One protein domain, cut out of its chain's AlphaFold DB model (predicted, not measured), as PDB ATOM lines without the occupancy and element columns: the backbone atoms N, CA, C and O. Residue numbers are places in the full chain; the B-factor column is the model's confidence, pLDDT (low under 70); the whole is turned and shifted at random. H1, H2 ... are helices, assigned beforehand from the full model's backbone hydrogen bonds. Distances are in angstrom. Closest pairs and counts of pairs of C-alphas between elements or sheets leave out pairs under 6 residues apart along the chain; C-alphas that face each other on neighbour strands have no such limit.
ATOM      1  N   GLN A  36     -22.948  42.216  28.138       91.06
ATOM      2  CA  GLN A  36     -23.906  42.913  27.273       91.06
ATOM      3  C   GLN A  36     -23.253  44.151  26.671       91.06
ATOM      4  O   GLN A  36     -23.356  44.343  25.476       91.06
ATOM      5  N   LYS A  37     -22.526  44.938  27.470       90.75
ATOM      6  CA  LYS A  37     -21.829  46.138  26.996       90.75
ATOM      7  C   LYS A  37     -20.827  45.831  25.874       90.75
ATOM      8  O   LYS A  37     -20.812  46.541  24.873       90.75
ATOM      9  N   ASN A  38     -20.018  44.781  26.023       88.94
ATOM     10  CA  ASN A  38     -19.072  44.360  24.988       88.94
ATOM     11  C   ASN A  38     -19.800  43.893  23.725       88.94
ATOM     12  O   ASN A  38     -19.425  44.290  22.624       88.94
ATOM     13  N   PHE A  39     -20.875  43.115  23.892       90.38
ATOM     14  CA  PHE A  39     -21.731  42.709  22.782       90.38
ATOM     15  C   PHE A  39     -22.337  43.923  22.063       90.38
ATOM     16  O   PHE A  39     -22.243  43.990  20.844       90.38
ATOM     17  N   THR A  40     -22.891  44.902  22.790       92.44
ATOM     18  CA  THR A  40     -23.454  46.137  22.221       92.44
ATOM     19  C   THR A  40     -22.426  46.847  21.354       92.44
ATOM     20  O   THR A  40     -22.711  47.174  20.207       92.44
ATOM     21  N   MET A  41     -21.215  47.050  21.884       91.69
ATOM     22  CA  MET A  41     -20.142  47.731  21.162       91.69
ATOM     23  C   MET A  41     -19.775  46.989  19.872       91.69
ATOM     24  O   MET A  41     -19.643  47.613  18.824       91.69
ATOM     25  N   GLY A  42     -19.631  45.663  19.930       92.50
ATOM     26  CA  GLY A  42     -19.339  44.852  18.751       92.50
ATOM     27  C   GLY A  42     -20.481  44.846  17.731       92.50
ATOM     28  O   GLY A  42     -20.252  45.011  16.535       92.50
ATOM     29  N   TRP A  43     -21.720  44.729  18.205       93.19
ATOM     30  CA  TRP A  43     -22.916  44.750  17.370       93.19
ATOM     31  C   TRP A  43     -23.113  46.096  16.669       93.19
ATOM     32  O   TRP A  43     -23.460  46.115  15.495       93.19
ATOM     33  N   GLU A  44     -22.842  47.222  17.334       93.75
ATOM     34  CA  GLU A  44     -22.888  48.547  16.702       93.75
ATOM     35  C   GLU A  44     -21.867  48.669  15.558       93.75
ATOM     36  O   GLU A  44     -22.172  49.270  14.525       93.75
ATOM     37  N   ILE A  45     -20.682  48.059  15.698       93.56
ATOM     38  CA  ILE A  45     -19.675  48.001  14.627       93.56
ATOM     39  C   ILE A  45     -20.174  47.127  13.471       93.56
ATOM     40  O   ILE A  45     -20.113  47.551  12.315       93.56
ATOM     41  N   ASP A  46     -20.678  45.924  13.758       94.25
ATOM     42  CA  ASP A  46     -21.240  45.029  12.739       94.25
ATOM     43  C   ASP A  46     -22.393  45.717  11.985       94.25
ATOM     44  O   ASP A  46     -22.370  45.817  10.759       94.25
ATOM     45  N   ALA A  47     -23.362  46.268  12.718       93.44
ATOM     46  CA  ALA A  47     -24.547  46.893  12.153       93.44
ATOM     47  C   ALA A  47     -24.236  48.173  11.372       93.44
ATOM     48  O   ALA A  47     -24.848  48.433  10.334       93.44
ATOM     49  N   GLY A  48     -23.235  48.943  11.811       93.62
ATOM     50  CA  GLY A  48     -22.719  50.094  11.073       93.62
ATOM     51  C   GLY A  48     -22.140  49.729   9.699       93.62
ATOM     52  O   GLY A  48     -22.156  50.567   8.789       93.62
ATOM     53  N   ASN A  49     -21.694  48.481   9.526       94.19
ATOM     54  CA  ASN A  49     -21.151  47.952   8.277       94.19
ATOM     55  C   ASN A  49     -22.199  47.311   7.361       94.19
ATOM     56  O   ASN A  49     -21.850  46.959   6.235       94.19
ATOM     57  N   TRP A  50     -23.459  47.169   7.776       95.19
ATOM     58  CA  TRP A  50     -24.491  46.563   6.933       95.19
ATOM     59  C   TRP A  50     -25.135  47.560   5.973       95.19
ATOM     60  O   TRP A  50     -25.447  48.693   6.333       95.19
ATOM     61  N   ALA A 266     -11.226  20.277  13.621       80.56
ATOM     62  CA  ALA A 266     -11.087  19.635  14.931       80.56
ATOM     63  C   ALA A 266      -9.846  20.130  15.701       80.56
ATOM     64  O   ALA A 266      -9.961  20.499  16.863       80.56
ATOM     65  N   ASP A 267      -8.690  20.237  15.039       84.12
ATOM     66  CA  ASP A 267      -7.464  20.761  15.660       84.12
ATOM     67  C   ASP A 267      -7.637  22.233  16.089       84.12
ATOM     68  O   ASP A 267      -7.025  22.686  17.057       84.12
ATOM     69  N   LEU A 268      -8.493  22.989  15.383       75.19
ATOM     70  CA  LEU A 268      -8.856  24.350  15.775       75.19
ATOM     71  C   LEU A 268      -9.599  24.351  17.118       75.19
ATOM     72  O   LEU A 268      -9.290  25.192  17.950       75.19
ATOM     73  N   ILE A 269     -10.512  23.408  17.372       76.12
ATOM     74  CA  ILE A 269     -11.207  23.298  18.668       76.12
ATOM     75  C   ILE A 269     -10.201  23.103  19.804       76.12
ATOM     76  O   ILE A 269     -10.257  23.835  20.792       76.12
ATOM     77  N   ASP A 270      -9.274  22.157  19.656       78.94
ATOM     78  CA  ASP A 270      -8.266  21.866  20.682       78.94
ATOM     79  C   ASP A 270      -7.394  23.093  20.964       78.94
ATOM     80  O   ASP A 270      -7.185  23.475  22.118       78.94
ATOM     81  N   TYR A 271      -6.942  23.763  19.901       78.38
ATOM     82  CA  TYR A 271      -6.171  24.993  20.016       78.38
ATOM     83  C   TYR A 271      -6.961  26.106  20.713       78.38
ATOM     84  O   TYR A 271      -6.460  26.718  21.658       78.38
ATOM     85  N   LEU A 272      -8.203  26.358  20.299       76.75
ATOM     86  CA  LEU A 272      -9.036  27.411  20.876       76.75
ATOM     87  C   LEU A 272      -9.400  27.133  22.339       76.75
ATOM     88  O   LEU A 272      -9.436  28.062  23.141       76.75
ATOM     89  N   ASN A 273      -9.613  25.869  22.702       76.19
ATOM     90  CA  ASN A 273      -9.890  25.462  24.079       76.19
ATOM     91  C   ASN A 273      -8.644  25.508  24.978       76.19
ATOM     92  O   ASN A 273      -8.779  25.567  26.197       76.19
ATOM     93  N   SER A 274      -7.439  25.503  24.398       79.00
ATOM     94  CA  SER A 274      -6.189  25.706  25.142       79.00
ATOM     95  C   SER A 274      -5.931  27.172  25.516       79.00
ATOM     96  O   SER A 274      -5.056  27.454  26.338       79.00
ATOM     97  N   MET A 275      -6.678  28.116  24.928       74.00
ATOM     98  CA  MET A 275      -6.542  29.537  25.238       74.00
ATOM     99  C   MET A 275      -7.142  29.881  26.609       74.00
ATOM    100  O   MET A 275      -8.133  29.272  27.019       74.00
ATOM    101  N   PRO A 276      -6.597  30.892  27.315       71.44
ATOM    102  CA  PRO A 276      -7.204  31.387  28.543       71.44
ATOM    103  C   PRO A 276      -8.652  31.828  28.308       71.44
ATOM    104  O   PRO A 276      -8.927  32.626  27.410       71.44
ATOM    105  N   VAL A 277      -9.570  31.334  29.137       70.06
ATOM    106  CA  VAL A 277     -10.953  31.826  29.176       70.06
ATOM    107  C   VAL A 277     -10.988  33.254  29.716       70.06
ATOM    108  O   VAL A 277     -10.186  33.627  30.579       70.06
ATOM    109  N   SER A 278     -11.918  34.065  29.221       63.81
ATOM    110  CA  SER A 278     -12.129  35.411  29.751       63.81
ATOM    111  C   SER A 278     -12.605  35.360  31.207       63.81
ATOM    112  O   SER A 278     -13.143  34.360  31.684       63.81
ATOM    113  N   ALA A 279     -12.441  36.474  31.927       60.56
ATOM    114  CA  ALA A 279     -12.815  36.580  33.340       60.56
ATOM    115  C   ALA A 279     -14.309  36.306  33.615       60.56
ATOM    116  O   ALA A 279     -14.675  35.969  34.738       60.56
ATOM    117  N   ASP A 280     -15.171  36.430  32.601       58.62
ATOM    118  CA  ASP A 280     -16.600  36.113  32.682       58.62
ATOM    119  C   ASP A 280     -16.932  34.645  32.335       58.62
ATOM    120  O   ASP A 280     -18.107  34.285  32.231       58.62
ATOM    121  N   GLY A 281     -15.910  33.800  32.159       55.97
ATOM    122  CA  GLY A 281     -16.038  32.383  31.832       55.97
ATOM    123  C   GLY A 281     -16.366  32.099  30.365       55.97
ATOM    124  O   GLY A 281     -16.699  30.957  30.044       55.97
ATOM    125  N   SER A 282     -16.296  33.098  29.474       59.53
ATOM    126  CA  SER A 282     -16.458  32.852  28.038       59.53
ATOM    127  C   SER A 282     -15.251  32.097  27.490       59.53
ATOM    128  O   SER A 282     -14.101  32.522  27.615       59.53
ATOM    129  N   ALA A 283     -15.537  30.959  26.863       60.81
ATOM    130  CA  ALA A 283     -14.622  30.311  25.936       60.81
ATOM    131  C   ALA A 283     -14.726  30.972  24.551       60.81
ATOM    132  O   ALA A 283     -15.557  31.852  24.320       60.81
ATOM    133  N   ASN A 284     -13.899  30.519  23.612       73.00
ATOM    134  CA  ASN A 284     -13.920  31.008  22.240       73.00
ATOM    135  C   ASN A 284     -15.264  30.694  21.540       73.00
ATOM    136  O   ASN A 284     -15.646  29.528  21.408       73.00
ATOM    137  N   GLY A 285     -15.969  31.726  21.056       77.56
ATOM    138  CA  GLY A 285     -17.263  31.587  20.373       77.56
ATOM    139  C   GLY A 285     -17.218  30.734  19.097       77.56
ATOM    140  O   GLY A 285     -18.223  30.118  18.733       77.56
ATOM    141  N   LEU A 286     -16.051  30.615  18.452       81.75
ATOM    142  CA  LEU A 286     -15.860  29.788  17.257       81.75
ATOM    143  C   LEU A 286     -16.014  28.296  17.571       81.75
ATOM    144  O   LEU A 286     -16.589  27.571  16.762       81.75
ATOM    145  N   THR A 287     -15.590  27.837  18.756       82.69
ATOM    146  CA  THR A 287     -15.805  26.446  19.193       82.69
ATOM    147  C   THR A 287     -17.298  26.140  19.295       82.69
ATOM    148  O   THR A 287     -17.762  25.112  18.801       82.69
ATOM    149  N   ALA A 288     -18.076  27.049  19.890       85.00
ATOM    150  CA  ALA A 288     -19.520  26.878  20.029       85.00
ATOM    151  C   ALA A 288     -20.240  26.926  18.667       85.00
ATOM    152  O   ALA A 288     -21.191  26.173  18.443       85.00
ATOM    153  N   CYS A 289     -19.766  27.765  17.738       87.06
ATOM    154  CA  CYS A 289     -20.269  27.818  16.363       87.06
ATOM    155  C   CYS A 289     -19.963  26.537  15.582       87.06
ATOM    156  O   CYS A 289     -20.851  25.994  14.928       87.06
ATOM    157  N   LEU A 290     -18.737  26.021  15.689       87.62
ATOM    158  CA  LEU A 290     -18.335  24.772  15.049       87.62
ATOM    159  C   LEU A 290     -19.135  23.586  15.591       87.62
ATOM    160  O   LEU A 290     -19.686  22.818  14.807       87.62
ATOM    161  N   LEU A 291     -19.285  23.475  16.911       87.31
ATOM    162  CA  LEU A 291     -20.123  22.436  17.506       87.31
ATOM    163  C   LEU A 291     -21.588  22.555  17.057       87.31
ATOM    164  O   LEU A 291     -22.201  21.546  16.721       87.31
ATOM    165  N   SER A 292     -22.137  23.774  16.999       87.88
ATOM    166  CA  SER A 292     -23.498  24.006  16.491       87.88
ATOM    167  C   SER A 292     -23.648  23.559  15.037       87.88
ATOM    168  O   SER A 292     -24.662  22.964  14.685       87.88
ATOM    169  N   ASN A 293     -22.645  23.816  14.193       88.38
ATOM    170  CA  ASN A 293     -22.650  23.331  12.817       88.38
ATOM    171  C   ASN A 293     -22.601  21.796  12.756       88.38
ATOM    172  O   ASN A 293     -23.387  21.181  12.042       88.38
ATOM    173  N   ILE A 294     -21.721  21.162  13.536       88.50
ATOM    174  CA  ILE A 294     -21.630  19.699  13.596       88.50
ATOM    175  C   ILE A 294     -22.983  19.100  14.024       88.50
ATOM    176  O   ILE A 294     -23.467  18.184  13.366       88.50
ATOM    177  N   ALA A 295     -23.637  19.652  15.048       89.31
ATOM    178  CA  ALA A 295     -24.966  19.213  15.486       89.31
ATOM    179  C   ALA A 295     -26.058  19.399  14.409       89.31
ATOM    180  O   ALA A 295     -26.968  18.583  14.297       89.31
ATOM    181  N   ASN A 296     -25.957  20.427  13.558       86.44
ATOM    182  CA  ASN A 296     -26.873  20.601  12.422       86.44
ATOM    183  C   ASN A 296     -26.646  19.572  11.298       86.44
ATOM    184  O   ASN A 296     -27.547  19.322  10.492       86.44
ATOM    185  N   LEU A 297     -25.435  19.019  11.195       85.31
ATOM    186  CA  LEU A 297     -25.069  18.022  10.187       85.31
ATOM    187  C   LEU A 297     -25.355  16.587  10.647       85.31
ATOM    188  O   LEU A 297     -25.716  15.761   9.812       85.31
ATOM    189  N   TYR A 298     -25.217  16.314  11.945       87.31
ATOM    190  CA  TYR A 298     -25.336  14.985  12.546       87.31
ATOM    191  C   TYR A 298     -26.373  15.009  13.668       87.31
ATOM    192  O   TYR A 298     -26.108  15.516  14.757       87.31
ATOM    193  N   SER A 299     -27.555  14.443  13.406       87.31
ATOM    194  CA  SER A 299     -28.700  14.453  14.330       87.31
ATOM    195  C   SER A 299     -28.452  13.738  15.657       87.31
ATOM    196  O   SER A 299     -29.217  13.909  16.597       87.31
ATOM    197  N   GLU A 300     -27.410  12.917  15.733       91.44
ATOM    198  CA  GLU A 300     -27.010  12.182  16.930       91.44
ATOM    199  C   GLU A 300     -26.284  13.075  17.947       91.44
ATOM    200  O   GLU A 300     -26.111  12.673  19.097       91.44
ATOM    201  N   LEU A 301     -25.830  14.261  17.530       90.19
ATOM    202  CA  LEU A 301     -25.095  15.199  18.369       90.19
ATOM    203  C   LEU A 301     -26.005  16.338  18.826       90.19
ATOM    204  O   LEU A 301     -26.502  17.117  18.015       90.19
ATOM    205  N   HIS A 302     -26.151  16.485  20.141       90.25
ATOM    206  CA  HIS A 302     -26.876  17.593  20.754       90.25
ATOM    207  C   HIS A 302     -25.889  18.561  21.404       90.25
ATOM    208  O   HIS A 302     -24.989  18.156  22.140       90.25
ATOM    209  N   VAL A 303     -26.036  19.862  21.141       89.19
ATOM    210  CA  VAL A 303     -25.119  20.883  21.683       89.19
ATOM    211  C   VAL A 303     -25.198  20.969  23.209       89.19
ATOM    212  O   VAL A 303     -24.222  21.335  23.860       89.19
ATOM    213  N   GLU A 304     -26.343  20.595  23.778       91.00
ATOM    214  CA  GLU A 304     -26.651  20.540  25.206       91.00
ATOM    215  C   GLU A 304     -25.766  19.561  25.979       91.00
ATOM    216  O   GLU A 304     -25.536  19.770  27.171       91.00
ATOM    217  N   ASP A 305     -25.237  18.538  25.307       91.69
ATOM    218  CA  ASP A 305     -24.364  17.538  25.924       91.69
ATOM    219  C   ASP A 305     -22.945  18.085  26.177       91.69
ATOM    220  O   ASP A 305     -22.198  17.541  26.990       91.69
ATOM    221  N   TYR A 306     -22.574  19.185  25.511       86.69
ATOM    222  CA  TYR A 306     -21.214  19.739  25.526       86.69
ATOM    223  C   TYR A 306     -21.151  21.202  25.984       86.69
ATOM    224  O   TYR A 306     -20.123  21.645  26.500       86.69
ATOM    225  N   LEU A 307     -22.220  21.980  25.787       86.00
ATOM    226  CA  LEU A 307     -22.263  23.402  26.114       86.00
ATOM    227  C   LEU A 307     -23.027  23.666  27.409       86.00
ATOM    228  O   LEU A 307     -24.097  23.125  27.673       86.00
ATOM    229  N   THR A 308     -22.511  24.601  28.206       87.12
ATOM    230  CA  THR A 308     -23.234  25.095  29.380       87.12
ATOM    231  C   THR A 308     -24.491  25.866  28.964       87.12
ATOM    232  O   THR A 308     -24.556  26.454  27.881       87.12
ATOM    233  N   LYS A 309     -25.473  25.975  29.870       88.94
ATOM    234  CA  LYS A 309     -26.665  26.823  29.658       88.94
ATOM    235  C   LYS A 309     -26.303  28.267  29.297       88.94
ATOM    236  O   LYS A 309     -26.981  28.879  28.478       88.94
ATOM    237  N   THR A 310     -25.223  28.795  29.877       86.69
ATOM    238  CA  THR A 310     -24.705  30.130  29.556       86.69
ATOM    239  C   THR A 310     -24.226  30.213  28.111       86.69
ATOM    240  O   THR A 310     -24.605  31.148  27.412       86.69
ATOM    241  N   ALA A 311     -23.446  29.235  27.640       85.25
ATOM    242  CA  ALA A 311     -22.964  29.200  26.261       85.25
ATOM    243  C   ALA A 311     -24.126  29.084  25.259       85.25
ATOM    244  O   ALA A 311     -24.216  29.884  24.330       85.25
ATOM    245  N   ILE A 312     -25.077  28.178  25.505       88.31
ATOM    246  CA  ILE A 312     -26.287  28.022  24.679       88.31
ATOM    247  C   ILE A 312     -27.101  29.318  24.652       88.31
ATOM    248  O   ILE A 312     -27.519  29.792  23.598       88.31
ATOM    249  N   GLY A 313     -27.280  29.940  25.815       88.06
ATOM    250  CA  GLY A 313     -27.981  31.208  25.945       88.06
ATOM    251  C   GLY A 313     -27.293  32.388  25.259       88.06
ATOM    252  O   GLY A 313     -27.962  33.374  24.956       88.06
ATOM    253  N   ARG A 314     -25.979  32.312  25.020       87.94
ATOM    254  CA  ARG A 314     -25.195  33.324  24.297       87.94
ATOM    255  C   ARG A 314     -25.096  33.040  22.798       87.94
ATOM    256  O   ARG A 314     -24.997  33.992  22.033       87.94
ATOM    257  N   LEU A 315     -25.233  31.789  22.346       87.00
ATOM    258  CA  LEU A 315     -25.329  31.460  20.912       87.00
ATOM    259  C   LEU A 315     -26.458  32.230  20.206       87.00
ATOM    260  O   LEU A 315     -26.349  32.549  19.023       87.00
ATOM    261  N   THR A 316     -27.532  32.568  20.924       86.69
ATOM    262  CA  THR A 316     -28.627  33.389  20.384       86.69
ATOM    263  C   THR A 316     -28.197  34.821  20.059       86.69
ATOM    264  O   THR A 316     -28.755  35.402  19.132       86.69
ATOM    265  N   LEU A 317     -27.210  35.372  20.777       88.50
ATOM    266  CA  LEU A 317     -26.608  36.676  20.488       88.50
ATOM    267  C   LEU A 317     -25.655  36.594  19.300       88.50
ATOM    268  O   LEU A 317     -25.725  37.434  18.410       88.50
ATOM    269  N   ILE A 318     -24.832  35.540  19.237       87.31
ATOM    270  CA  ILE A 318     -23.917  35.311  18.108       87.31
ATOM    271  C   ILE A 318     -24.697  35.236  16.786       87.31
ATOM    272  O   ILE A 318     -24.269  35.779  15.777       87.31
ATOM    273  N   ARG A 319     -25.898  34.643  16.789       87.44
ATOM    274  CA  ARG A 319     -26.787  34.580  15.612       87.44
ATOM    275  C   ARG A 319     -27.490  35.903  15.261       87.44
ATOM    276  O   ARG A 319     -28.278  35.930  14.320       87.44
ATOM    277  N   GLN A 320     -27.250  36.974  16.013       88.62
ATOM    278  CA  GLN A 320     -27.812  38.312  15.779       88.62
ATOM    279  C   GLN A 320     -26.734  39.373  15.512       88.62
ATOM    280  O   GLN A 320     -27.063  40.543  15.316       88.62
TER     281      GLN A 320
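What this domain is: This is residues 36 to 50 and 266 to 320 of the 327 residues of an uncharacterized protein of Gibberella nygamai (UniProt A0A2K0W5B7). A loose group of short helices: H3 and H4 meet about perpendicular, with H2 just reaching H3 from another side, and H1 as a detached piece off beyond H4, touching no helix. Two long links fold back, one from H2 to H3 and one from H3 to H4. The printed part has 70 residues with four named helices, H1, H2, H3 and H4 along the chain, and no named strand; the class is all helix. It is only just loose, close to compact, with a radius of gyration of the C-alphas of 13.4 A, and spans 38 by 26 by 23 A.

Where its parts are: H3, residues 285 to 297, measures 18.7 A from first to last C-alpha, beginning at (-17.263, 31.587, 20.373). H4 is residues 309 to 318, 14.6 A, and ends at (-23.917, 35.311, 18.108). H2 is residues 266 to 273, 10.9 A. H1 is residues 36 to 48, 17.8 A, and begins at (-23.906, 42.913, 27.273).

How they stand to each other: H3 touches H4 with residues 285 to 289 alone, about perpendicular at 88 degrees; their closest C-alphas, those of Ala 288 and Leu 315, are 7.5 A apart. H3 and H2 form a helical hairpin and only just touch, with 3 pairs of C-alphas within 8 A; H3 does so with residue 287 alone. Their closest C-alphas, those of Ile 269 and Thr 287, are 5.6 A apart. They run opposite ways at a steep tilt of 35.1 degrees, only just steep. H1 and H4 are near each other, while H1 is apart from H2 and H3, and H2 from H4. In H1, H2 and H3 every O i to N i+4 pair is within hydrogen-bond range; in H4, 4 of 6 are.

The domain as a whole: The two C-alphas farthest apart, those of Gly 48 and Glu 300, are 38.6 A apart. Residues 51 to 265 are not printed, and C-alphas 50 and 266 stand 31.1 A apart across this cut. The links from H2 to H3 and from H3 to H4 are long, with 11 residues each. The mean pLDDT of the printed part is 84.1; residues 278 to 283 are under 70.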